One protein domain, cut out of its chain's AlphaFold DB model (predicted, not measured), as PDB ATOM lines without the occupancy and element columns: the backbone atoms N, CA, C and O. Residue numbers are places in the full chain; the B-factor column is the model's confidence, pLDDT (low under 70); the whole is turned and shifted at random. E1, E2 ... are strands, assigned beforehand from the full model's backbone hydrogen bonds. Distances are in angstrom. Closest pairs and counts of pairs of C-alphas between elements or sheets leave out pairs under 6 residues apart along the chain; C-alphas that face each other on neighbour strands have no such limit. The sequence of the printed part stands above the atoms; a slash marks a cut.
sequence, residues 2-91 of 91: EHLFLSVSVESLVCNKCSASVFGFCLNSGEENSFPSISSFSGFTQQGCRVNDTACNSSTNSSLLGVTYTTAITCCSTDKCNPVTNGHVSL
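This is residues 2 to 91 of the 91 residues of an uncharacterized protein of Cyprinodon variegatus (UniProt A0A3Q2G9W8). This domain has little regular structure: two antiparallel hairpins, long E3-E4 and short E1-E2, amid long loops, with residues 2 to 10 sticking out as a tail. The printed part has 90 residues and no named helix; E1 to E4, in chain order, hold 23 residues, class all strand. It is loose, radius of gyration of the C-alphas 17.5 A, spanning 65 by 29 by 25 A.

E3, residues 58 to 64, and E4, residues 67 to 73, form a hairpin; N 60 and O 71, 2.9 A apart, are within hydrogen-bond range. E2, residues 44 to 47, is near E4. E2 and E1, residues 18 to 22, form the other hairpin; N 18 and O 47, 2.8 A apart, are within hydrogen-bond range. E1 is apart from E3 and E4.

E3 and E4 each measure 19.4 A from first to last C-alpha, E1 and E2 10.3 A. E1 begins at C-alpha 18 (30.375, 91.974, 54.945); E4 ends at C-alpha 73 (27.988, 103.907, 48.163).

The printed part has no cut. The E1 to E2 link is long. Residues under pLDDT 70 include 2 to 11, 28 to 42 and 85 to 91.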
ATOM      1  N   GLU A   2     -10.744  97.562  71.125       44.06
ATOM      2  CA  GLU A   2      -9.544  96.728  71.128       44.06
ATOM      3  C   GLU A   2      -8.341  97.400  70.468       44.06
ATOM      4  O   GLU A   2      -8.461  98.164  69.514       44.06
ATOM      5  N   HIS A   3      -7.190  97.046  71.030       53.59
ATOM      6  CA  HIS A   3      -5.829  97.175  70.538       53.59
ATOM      7  C   HIS A   3      -5.707  97.189  69.008       53.59
ATOM      8  O   HIS A   3      -5.499  96.155  68.373       53.59
ATOM      9  N   LEU A   4      -5.717  98.384  68.420       53.31
ATOM     10  CA  LEU A   4      -5.176  98.581  67.085       53.31
ATOM     11  C   LEU A   4      -3.645  98.595  67.205       53.31
ATOM     12  O   LEU A   4      -3.014  99.646  67.303       53.31
ATOM     13  N   PHE A   5      -3.044  97.404  67.267       54.53
ATOM     14  CA  PHE A   5      -1.623  97.245  66.978       54.53
ATOM     15  C   PHE A   5      -1.414  97.702  65.531       54.53
ATOM     16  O   PHE A   5      -1.725  96.983  64.585       54.53
ATOM     17  N   LEU A   6      -0.910  98.925  65.364       48.94
ATOM     18  CA  LEU A   6      -0.256  99.369  64.141       48.94
ATOM     19  C   LEU A   6       0.961  98.464  63.925       48.94
ATOM     20  O   LEU A   6       2.069  98.776  64.360       48.94
ATOM     21  N   SER A   7       0.772  97.320  63.274       51.16
ATOM     22  CA  SER A   7       1.871  96.593  62.657       51.16
ATOM     23  C   SER A   7       2.331  97.414  61.455       51.16
ATOM     24  O   SER A   7       1.938  97.157  60.318       51.16
ATOM     25  N   VAL A   8       3.150  98.437  61.716       52.81
ATOM     26  CA  VAL A   8       4.122  98.915  60.735       52.81
ATOM     27  C   VAL A   8       4.998  97.699  60.440       52.81
ATOM     28  O   VAL A   8       5.923  97.362  61.174       52.81
ATOM     29  N   SER A   9       4.632  96.960  59.398       45.47
ATOM     30  CA  SER A   9       5.567  96.083  58.721       45.47
ATOM     31  C   SER A   9       6.541  97.034  58.044       45.47
ATOM     32  O   SER A   9       6.329  97.432  56.904       45.47
ATOM     33  N   VAL A  10       7.576  97.478  58.768       55.62
ATOM     34  CA  VAL A  10       8.800  97.843  58.063       55.62
ATOM     35  C   VAL A  10       9.142  96.579  57.293       55.62
ATOM     36  O   VAL A  10       9.376  95.539  57.904       55.62
ATOM     37  N   GLU A  11       9.018  96.602  55.971       57.62
ATOM     38  CA  GLU A  11       9.559  95.535  55.142       57.62
ATOM     39  C   GLU A  11      11.028  95.407  55.543       57.62
ATOM     40  O   GLU A  11      11.856  96.273  55.254       57.62
ATOM     41  N   SER A  12      11.321  94.403  56.371       70.38
ATOM     42  CA  SER A  12      12.652  94.193  56.908       70.38
ATOM     43  C   SER A  12      13.471  93.609  55.778       70.38
ATOM     44  O   SER A  12      13.562  92.392  55.647       70.38
ATOM     45  N   LEU A  13      14.041  94.488  54.960       77.75
ATOM     46  CA  LEU A  13      14.904  94.102  53.862       77.75
ATOM     47  C   LEU A  13      16.056  93.242  54.392       77.75
ATOM     48  O   LEU A  13      16.830  93.668  55.258       77.75
ATOM     49  N   VAL A  14      16.185  92.028  53.875       86.19
ATOM     50  CA  VAL A  14      17.299  91.138  54.182       86.19
ATOM     51  C   VAL A  14      18.460  91.518  53.275       86.19
ATOM     52  O   VAL A  14      18.363  91.384  52.065       86.19
ATOM     53  N   CYS A  15      19.587  91.958  53.826       86.50
ATOM     54  CA  CYS A  15      20.795  92.277  53.059       86.50
ATOM     55  C   CYS A  15      21.913  91.261  53.317       86.50
ATOM     56  O   CYS A  15      21.988  90.652  54.392       86.50
ATOM     57  N   ASN A  16      22.848  91.143  52.375       85.81
ATOM     58  CA  ASN A  16      24.128  90.499  52.671       85.81
ATOM     59  C   ASN A  16      24.987  91.442  53.522       85.81
ATOM     60  O   ASN A  16      24.970  92.661  53.328       85.81
ATOM     61  N   LYS A  17      25.742  90.884  54.470       85.50
ATOM     62  CA  LYS A  17      26.626  91.641  55.361       85.50
ATOM     63  C   LYS A  17      28.065  91.218  55.137       85.50
ATOM     64  O   LYS A  17      28.350  90.026  55.053       85.50
ATOM     65  N   CYS A  18      28.951  92.199  55.062       83.56
ATOM     66  CA  CYS A  18      30.375  91.974  54.945       83.56
ATOM     67  C   CYS A  18      31.165  93.148  55.522       83.56
ATOM     68  O   CYS A  18      31.128  94.244  54.966       83.56
ATOM     69  N   SER A  19      31.896  92.916  56.611       81.38
ATOM     70  CA  SER A  19      32.686  93.963  57.271       81.38
ATOM     71  C   SER A  19      33.910  94.378  56.455       81.38
ATOM     72  O   SER A  19      34.353  95.513  56.543       81.38
ATOM     73  N   ALA A  20      34.458  93.467  55.652       79.06
ATOM     74  CA  ALA A  20      35.524  93.766  54.709       79.06
ATOM     75  C   ALA A  20      35.489  92.756  53.567       79.06
ATOM     76  O   ALA A  20      35.454  91.547  53.796       79.06
ATOM     77  N   SER A  21      35.519  93.250  52.334       75.88
ATOM     78  CA  SER A  21      35.686  92.417  51.152       75.88
ATOM     79  C   SER A  21      36.788  92.938  50.250       75.88
ATOM     80  O   SER A  21      36.983  94.148  50.119       75.88
ATOM     81  N   VAL A  22      37.501  91.994  49.640       75.12
ATOM     82  CA  VAL A  22      38.616  92.221  48.716       75.12
ATOM     83  C   VAL A  22      38.366  91.375  47.477       75.12
ATOM     84  O   VAL A  22      38.057  90.193  47.595       75.12
ATOM     85  N   PHE A  23      38.421  91.983  46.288       74.00
ATOM     86  CA  PHE A  23      38.052  91.325  45.019       74.00
ATOM     87  C   PHE A  23      36.680  90.623  45.058       74.00
ATOM     88  O   PHE A  23      36.469  89.603  44.410       74.00
ATOM     89  N   GLY A  24      35.746  91.147  45.859       69.25
ATOM     90  CA  GLY A  24      34.421  90.558  46.052       69.25
ATOM     91  C   GLY A  24      34.344  89.426  47.086       69.25
ATOM     92  O   GLY A  24      33.247  89.076  47.522       69.25
ATOM     93  N   PHE A  25      35.473  88.904  47.566       75.19
ATOM     94  CA  PHE A  25      35.488  87.909  48.637       75.19
ATOM     95  C   PHE A  25      35.204  88.563  49.976       75.19
ATOM     96  O   PHE A  25      35.947  89.445  50.406       75.19
ATOM     97  N   CYS A  26      34.139  88.120  50.641       77.44
ATOM     98  CA  CYS A  26      33.841  88.568  51.987       77.44
ATOM     99  C   CYS A  26      34.730  87.866  53.010       77.44
ATOM    100  O   CYS A  26      34.695  86.642  53.141       77.44
ATOM    101  N   LEU A  27      35.503  88.649  53.750       76.56
ATOM    102  CA  LEU A  27      36.418  88.143  54.757       76.56
ATOM    103  C   LEU A  27      35.653  87.940  56.066       76.56
ATOM    104  O   LEU A  27      35.059  88.877  56.601       76.56
ATOM    105  N   ASN A  28      35.659  86.714  56.589       66.06
ATOM    106  CA  ASN A  28      35.203  86.451  57.951       66.06
ATOM    107  C   ASN A  28      36.361  86.725  58.917       66.06
ATOM    108  O   ASN A  28      37.482  86.270  58.699       66.06
ATOM    109  N   SER A  29      36.098  87.508  59.960       59.12
ATOM    110  CA  SER A  29      37.087  87.863  60.976       59.12
ATOM    111  C   SER A  29      37.520  86.620  61.751       59.12
ATOM    112  O   SER A  29      36.709  86.028  62.463       59.12
ATOM    113  N   GLY A  30      38.790  86.254  61.620       56.22
ATOM    114  CA  GLY A  30      39.397  85.139  62.343       56.22
ATOM    115  C   GLY A  30      40.921  85.136  62.261       56.22
ATOM    116  O   GLY A  30      41.561  84.765  63.235       56.22
ATOM    117  N   GLU A  31      41.501  85.622  61.157       58.97
ATOM    118  CA  GLU A  31      42.956  85.621  60.946       58.97
ATOM    119  C   GLU A  31      43.473  86.972  60.421       58.97
ATOM    120  O   GLU A  31      42.736  87.741  59.789       58.97
ATOM    121  N   GLU A  32      44.746  87.269  60.702       57.75
ATOM    122  CA  GLU A  32      45.471  88.435  60.184       57.75
ATOM    123  C   GLU A  32      45.657  88.301  58.666       57.75
ATOM    124  O   GLU A  32      46.629  87.735  58.168       57.75
ATOM    125  N   ASN A  33      44.696  88.815  57.903       60.50
ATOM    126  CA  ASN A  33      44.764  88.798  56.448       60.50
ATOM    127  C   ASN A  33      45.774  89.853  55.961       60.50
ATOM    128  O   ASN A  33      45.474  91.046  55.928       60.50
ATOM    129  N   SER A  34      46.977  89.415  55.578       59.03
ATOM    130  CA  SER A  34      47.949  90.254  54.868       59.03
ATOM    131  C   SER A  34      47.562  90.349  53.391       59.03
ATOM    132  O   SER A  34      47.516  89.338  52.688       59.03
ATOM    133  N   PHE A  35      47.261  91.558  52.910       62.91
ATOM    134  CA  PHE A  35      46.886  91.779  51.514       62.91
ATOM    135  C   PHE A  35      48.119  92.151  50.689       62.91
ATOM    136  O   PHE A  35      48.728  93.194  50.952       62.91
ATOM    137  N   PRO A  36      48.497  91.360  49.669       60.09
ATOM    138  CA  PRO A  36      49.524  91.790  48.737       60.09
ATOM    139  C   PRO A  36      49.036  93.040  47.995       60.09
ATOM    140  O   PRO A  36      47.937  93.061  47.440       60.09
ATOM    141  N   SER A  37      49.863  94.085  47.980       61.28
ATOM    142  CA  SER A  37      49.621  95.273  47.161       61.28
ATOM    143  C   SER A  37      49.759  94.890  45.691       61.28
ATOM    144  O   SER A  37      50.867  94.871  45.155       61.28
ATOM    145  N   ILE A  38      48.646  94.582  45.030       65.69
ATOM    146  CA  ILE A  38      48.626  94.426  43.576       65.69
ATOM    147  C   ILE A  38      48.286  95.770  42.926       65.69
ATOM    148  O   ILE A  38      47.440  96.513  43.417       65.69
ATOM    149  N   SER A  39      48.939  96.095  41.811       62.25
ATOM    150  CA  SER A  39      48.751  97.370  41.098       62.25
ATOM    151  C   SER A  39      47.325  97.582  40.572       62.25
ATOM    152  O   SER A  39      46.924  98.713  40.324       62.25
ATOM    153  N   SER A  40      46.555  96.504  40.420       65.81
ATOM    154  CA  SER A  40      45.150  96.495  40.002       65.81
ATOM    155  C   SER A  40      44.157  96.434  41.172       65.81
ATOM    156  O   SER A  40      42.969  96.190  40.953       65.81
ATOM    157  N   PHE A  41      44.609  96.629  42.416       68.06
ATOM    158  CA  PHE A  41      43.723  96.613  43.576       68.06
ATOM    159  C   PHE A  41      42.762  97.805  43.517       68.06
ATOM    160  O   PHE A  41      43.162  98.954  43.687       68.06
ATOM    161  N   SER A  42      41.479  97.526  43.278       67.50
ATOM    162  CA  SER A  42      40.429  98.543  43.160       67.50
ATOM    163  C   SER A  42      39.889  99.040  44.505       67.50
ATOM    164  O   SER A  42      39.025  99.914  44.526       67.50
ATOM    165  N   GLY A  43      40.404  98.517  45.623       74.81
ATOM    166  CA  GLY A  43      40.029  98.929  46.972       74.81
ATOM    167  C   GLY A  43      39.296  97.854  47.774       74.81
ATOM    168  O   GLY A  43      39.179  96.694  47.379       74.81
ATOM    169  N   PHE A  44      38.811  98.271  48.941       78.31
ATOM    170  CA  PHE A  44      38.006  97.458  49.849       78.31
ATOM    171  C   PHE A  44      36.535  97.841  49.722       78.31
ATOM    172  O   PHE A  44      36.210  99.026  49.633       78.31
ATOM    173  N   THR A  45      35.646  96.856  49.816       80.12
ATOM    174  CA  THR A  45      34.200  97.104  49.875       80.12
ATOM    175  C   THR A  45      33.631  96.587  51.187       80.12
ATOM    176  O   THR A  45      33.999  95.508  51.655       80.12
ATOM    177  N   GLN A  46      32.702  97.337  51.774       84.00
ATOM    178  CA  GLN A  46      31.905  96.907  52.922       84.00
ATOM    179  C   GLN A  46      30.447  96.774  52.490       84.00
ATOM    180  O   GLN A  46      29.978  97.528  51.636       84.00
ATOM    181  N   GLN A  47      29.730  95.807  53.054       86.62
ATOM    182  CA  GLN A  47      28.350  95.505  52.684       86.62
ATOM    183  C   GLN A  47      27.477  95.400  53.928       86.62
ATOM    184  O   GLN A  47      27.877  94.829  54.944       86.62
ATOM    185  N   GLY A  48      26.257  95.913  53.841       86.38
ATOM    186  CA  GLY A  48      25.305  95.842  54.935       86.38
ATOM    187  C   GLY A  48      23.973  96.485  54.590       86.38
ATOM    188  O   GLY A  48      23.770  97.006  53.495       86.38
ATOM    189  N   CYS A  49      23.062  96.435  55.556       88.31
ATOM    190  CA  CYS A  49      21.736  97.018  55.433       88.31
ATOM    191  C   CYS A  49      21.857  98.506  55.734       88.31
ATOM    192  O   CYS A  49      22.399  98.888  56.772       88.31
ATOM    193  N   ARG A  50      21.312  99.334  54.849       84.06
ATOM    194  CA  ARG A  50      21.208 100.779  55.037       84.06
ATOM    195  C   ARG A  50      19.738 101.155  54.959       84.06
ATOM    196  O   ARG A  50      19.084 100.853  53.968       84.06
ATOM    197  N   VAL A  51      19.221 101.784  56.009       78.94
ATOM    198  CA  VAL A  51      17.815 102.192  56.105       78.94
ATOM    199  C   VAL A  51      17.758 103.712  56.013       78.94
ATOM    200  O   VAL A  51      18.416 104.382  56.800       78.94
ATOM    201  N   ASN A  52      16.973 104.244  55.069       68.25
ATOM    202  CA  ASN A  52      16.746 105.686  54.887       68.25
ATOM    203  C   ASN A  52      18.034 106.525  54.771       68.25
ATOM    204  O   ASN A  52      18.134 107.607  55.346       68.25
ATOM    205  N   ASP A  53      19.032 106.027  54.039       77.62
ATOM    206  CA  ASP A  53      20.327 106.695  53.943       77.62
ATOM    207  C   ASP A  53      20.402 107.653  52.743       77.62
ATOM    208  O   ASP A  53      20.358 107.235  51.584       77.62
ATOM    209  N   THR A  54      20.548 108.950  53.021       85.38
ATOM    210  CA  THR A  54      20.652 110.006  52.000       85.38
ATOM    211  C   THR A  54      21.963 109.972  51.220       85.38
ATOM    212  O   THR A  54      22.048 110.578  50.159       85.38
ATOM    213  N   ALA A  55      22.986 109.272  51.714       85.12
ATOM    214  CA  ALA A  55      24.245 109.065  51.007       85.12
ATOM    215  C   ALA A  55      24.192 107.835  50.085       85.12
ATOM    216  O   ALA A  55      25.233 107.357  49.634       85.12
ATOM    217  N   CYS A  56      23.007 107.277  49.827       87.56
ATOM    218  CA  CYS A  56      22.844 106.255  48.807       87.56
ATOM    219  C   CYS A  56      23.148 106.805  47.406       87.56
ATOM    220  O   CYS A  56      22.815 107.947  47.096       87.56
ATOM    221  N   ASN A  57      23.780 105.989  46.559       89.38
ATOM    222  CA  ASN A  57      24.212 106.338  45.197       89.38
ATOM    223  C   ASN A  57      25.083 107.601  45.137       89.38
ATOM    224  O   ASN A  57      25.100 108.318  44.137       89.38
ATOM    225  N   SER A  58      25.793 107.874  46.228       90.00
ATOM    226  CA  SER A  58      26.671 109.026  46.376       90.00
ATOM    227  C   SER A  58      28.119 108.573  46.465       90.00
ATOM    228  O   SER A  58      28.420 107.441  46.850       90.00
ATOM    229  N   SER A  59      29.022 109.478  46.107       91.56
ATOM    230  CA  SER A  59      30.456 109.247  46.173       91.56
ATOM    231  C   SER A  59      31.136 110.407  46.879       91.56
ATOM    232  O   SER A  59      30.907 111.567  46.532       91.56
ATOM    233  N   THR A  60      31.966 110.092  47.868       92.19
ATOM    234  CA  THR A  60      32.686 111.080  48.674       92.19
ATOM    235  C   THR A  60      34.180 110.881  48.495       92.19
ATOM    236  O   THR A  60      34.701 109.788  48.710       92.19
ATOM    237  N   ASN A  61      34.880 111.953  48.133       92.69
ATOM    238  CA  ASN A  61      36.337 111.968  48.104       92.69
ATOM    239  C   ASN A  61      36.872 112.361  49.477       92.69
ATOM    240  O   ASN A  61      36.423 113.338  50.074       92.69
ATOM    241  N   SER A  62      37.850 111.612  49.960       89.62
ATOM    242  CA  SER A  62      38.568 111.893  51.197       89.62
ATOM    243  C   SER A  62      40.054 111.657  50.967       89.62
ATOM    244  O   SER A  62      40.447 111.081  49.956       89.62
ATOM    245  N   SER A  63      40.903 112.151  51.858       89.19
ATOM    246  CA  SER A  63      42.344 111.933  51.766       89.19
ATOM    247  C   SER A  63      42.881 111.437  53.095       89.19
ATOM    248  O   SER A  63      42.576 112.005  54.142       89.19
ATOM    249  N   LEU A  64      43.697 110.390  53.049       81.50
ATOM    250  CA  LEU A  64      44.395 109.844  54.207       81.50
ATOM    251  C   LEU A  64      45.887 109.811  53.886       81.50
ATOM    252  O   LEU A  64      46.293 109.243  52.877       81.50
ATOM    253  N   LEU A  65      46.699 110.461  54.726       89.44
ATOM    254  CA  LEU A  65      48.156 110.564  54.544       89.44
ATOM    255  C   LEU A  65      48.574 111.125  53.168       89.44
ATOM    256  O   LEU A  65      49.578 110.714  52.597       89.44
ATOM    257  N   GLY A  66      47.790 112.058  52.619       83.94
ATOM    258  CA  GLY A  66      48.053 112.672  51.311       83.94
ATOM    259  C   GLY A  66      47.608 111.837  50.105       83.94
ATOM    260  O   GLY A  66      47.715 112.311  48.979       83.94
ATOM    261  N   VAL A  67      47.064 110.635  50.323       78.75
ATOM    262  CA  VAL A  67      46.458 109.814  49.270       78.75
ATOM    263  C   VAL A  67      44.957 110.061  49.251       78.75
ATOM    264  O   VAL A  67      44.264 109.800  50.237       78.75
ATOM    265  N   THR A  68      44.447 110.564  48.130       85.44
ATOM    266  CA  THR A  68      43.007 110.720  47.916       85.44
ATOM    267  C   THR A  68      42.381 109.375  47.570       85.44
ATOM    268  O   THR A  68      42.853 108.670  46.681       85.44
ATOM    269  N   TYR A  69      41.299 109.036  48.259       84.12
ATOM    270  CA  TYR A  69      40.474 107.872  47.983       84.12
ATOM    271  C   TYR A  69      39.015 108.288  47.827       84.12
ATOM    272  O   TYR A  69      38.539 109.260  48.420       84.12
ATOM    273  N   THR A  70      38.297 107.519  47.021       87.69
ATOM    274  CA  THR A  70      36.888 107.744  46.730       87.69
ATOM    275  C   THR A  70      36.074 106.643  47.388       87.69
ATOM    276  O   THR A  70      36.301 105.460  47.146       87.69
ATOM    277  N   THR A  71      35.115 107.021  48.226       88.00
ATOM    278  CA  THR A  71      34.137 106.098  48.804       88.00
ATOM    279  C   THR A  71      32.827 106.242  48.049       88.00
ATOM    280  O   THR A  71      32.121 107.230  48.229       88.00
ATOM    281  N   ALA A  72      32.501 105.252  47.219       88.75
ATOM    282  CA  ALA A  72      31.218 105.161  46.535       88.75
ATOM    283  C   ALA A  72      30.265 104.255  47.319       88.75
ATOM    284  O   ALA A  72      30.655 103.171  47.757       88.75
ATOM    285  N   ILE A  73      29.015 104.690  47.482       89.19
ATOM    286  CA  ILE A  73      27.988 103.907  48.163       89.19
ATOM    287  C   ILE A  73      26.847 103.631  47.199       89.19
ATOM    288  O   ILE A  73      26.150 104.545  46.773       89.19
ATOM    289  N   THR A  74      26.627 102.355  46.908       88.69
ATOM    290  CA  THR A  74      25.515 101.873  46.087       88.69
ATOM    291  C   THR A  74      24.517 101.164  46.985       88.69
ATOM    292  O   THR A  74      24.913 100.356  47.827       88.69
ATOM    293  N   CYS A  75      23.227 101.432  46.808       88.94
ATOM    294  CA  CYS A  75      22.184 100.680  47.503       88.94
ATOM    295  C   CYS A  75      21.051 100.287  46.568       88.94
ATOM    296  O   CYS A  75      20.936 100.743  45.433       88.94
ATOM    297  N   CYS A  76      20.234  99.382  47.078       88.00
ATOM    298  CA  CYS A  76      19.164  98.722  46.364       88.00
ATOM    299  C   CYS A  76      18.067  98.347  47.375       88.00
ATOM    300  O   CYS A  76      18.315  98.318  48.582       88.00
ATOM    301  N   SER A  77      16.850  98.121  46.880       87.12
ATOM    302  CA  SER A  77      15.634  98.062  47.710       87.12
ATOM    303  C   SER A  77      14.952  96.692  47.718       87.12
ATOM    304  O   SER A  77      13.808  96.595  48.144       87.12
ATOM    305  N   THR A  78      15.618  95.641  47.232       87.81
ATOM    306  CA  THR A  78      15.091  94.264  47.213       87.81
ATOM    307  C   THR A  78      15.949  93.325  48.060       87.81
ATOM    308  O   THR A  78      17.107  93.618  48.353       87.81
ATOM    309  N   ASP A  79      15.382  92.205  48.510       88.75
ATOM    310  CA  ASP A  79      16.112  91.279  49.376       88.75
ATOM    311  C   ASP A  79      17.389  90.765  48.699       88.75
ATOM    312  O   ASP A  79      17.377  90.279  47.568       88.75
ATOM    313  N   LYS A  80      18.506  90.867  49.424       86.38
ATOM    314  CA  LYS A  80      19.855  90.414  49.052       86.38
ATOM    315  C   LYS A  80      20.343  90.973  47.713       86.38
ATOM    316  O   LYS A  80      21.209  90.380  47.071       86.38
ATOM    317  N   CYS A  81      19.840  92.141  47.328       87.50
ATOM    318  CA  CYS A  81      20.194  92.848  46.099       87.50
ATOM    319  C   CYS A  81      21.651  93.330  46.038       87.50
ATOM    320  O   CYS A  81      22.107  93.778  44.988       87.50
ATOM    321  N   ASN A  82      22.375  93.245  47.155       85.44
ATOM    322  CA  ASN A  82      23.804  93.491  47.260       85.44
ATOM    323  C   ASN A  82      24.562  92.149  47.276       85.44
ATOM    324  O   ASN A  82      24.923  91.662  48.349       85.44
ATOM    325  N   PRO A  83      24.747  91.469  46.133       78.94
ATOM    326  CA  PRO A  83      25.431  90.187  46.125       78.94
ATOM    327  C   PRO A  83      26.881  90.355  46.585       78.94
ATOM    328  O   PRO A  83      27.607  91.222  46.101       78.94
ATOM    329  N   VAL A  84      27.326  89.463  47.472       71.12
ATOM    330  CA  VAL A  84      28.755  89.181  47.616       71.12
ATOM    331  C   VAL A  84      29.197  88.548  46.302       71.12
ATOM    332  O   VAL A  84      28.837  87.415  45.996       71.12
ATOM    333  N   THR A  85      29.897  89.298  45.456       60.25
ATOM    334  CA  THR A  85      30.480  88.732  44.242       60.25
ATOM    335  C   THR A  85      31.563  87.752  44.665       60.25
ATOM    336  O   THR A  85      32.687  88.165  44.924       60.25
ATOM    337  N   ASN A  86      31.248  86.458  44.741       48.91
ATOM    338  CA  ASN A  86      32.243  85.389  44.748       48.91
ATOM    339  C   ASN A  86      33.026  85.490  43.435       48.91
ATOM    340  O   ASN A  86      32.657  84.873  42.437       48.91
ATOM    341  N   GLY A  87      34.039  86.354  43.406       44.66
ATOM    342  CA  GLY A  87      34.820  86.638  42.220       44.66
ATOM    343  C   GLY A  87      35.521  85.369  41.775       44.66
ATOM    344  O   GLY A  87      36.545  84.991  42.332       44.66
ATOM    345  N   HIS A  88      34.987  84.707  40.755       37.81
ATOM    346  CA  HIS A  88      35.814  83.877  39.902       37.81
ATOM    347  C   HIS A  88      36.839  84.822  39.267       37.81
ATOM    348  O   HIS A  88      36.511  85.599  38.371       37.81
ATOM    349  N   VAL A  89      38.061  84.815  39.793       45.28
ATOM    350  CA  VAL A  89      39.209  85.411  39.119       45.28
ATOM    351  C   VAL A  89      39.454  84.536  37.893       45.28
ATOM    352  O   VAL A  89      40.028  83.457  38.018       45.28
ATOM    353  N   SER A  90      38.972  84.949  36.721       38.25
ATOM    354  CA  SER A  90      39.530  84.421  35.476       38.25
ATOM    355  C   SER A  90      40.941  84.990  35.362       38.25
ATOM    356  O   SER A  90      41.109  86.180  35.099       38.25
ATOM    357  N   LEU A  91      41.923  84.143  35.677       38.41
ATOM    358  CA  LEU A  91      43.316  84.314  35.272       38.41
ATOM    359  C   LEU A  91      43.436  84.128  33.757       38.41
ATOM    360  O   LEU A  91      42.744  83.226  33.230       38.41
TER     361      LEU A  91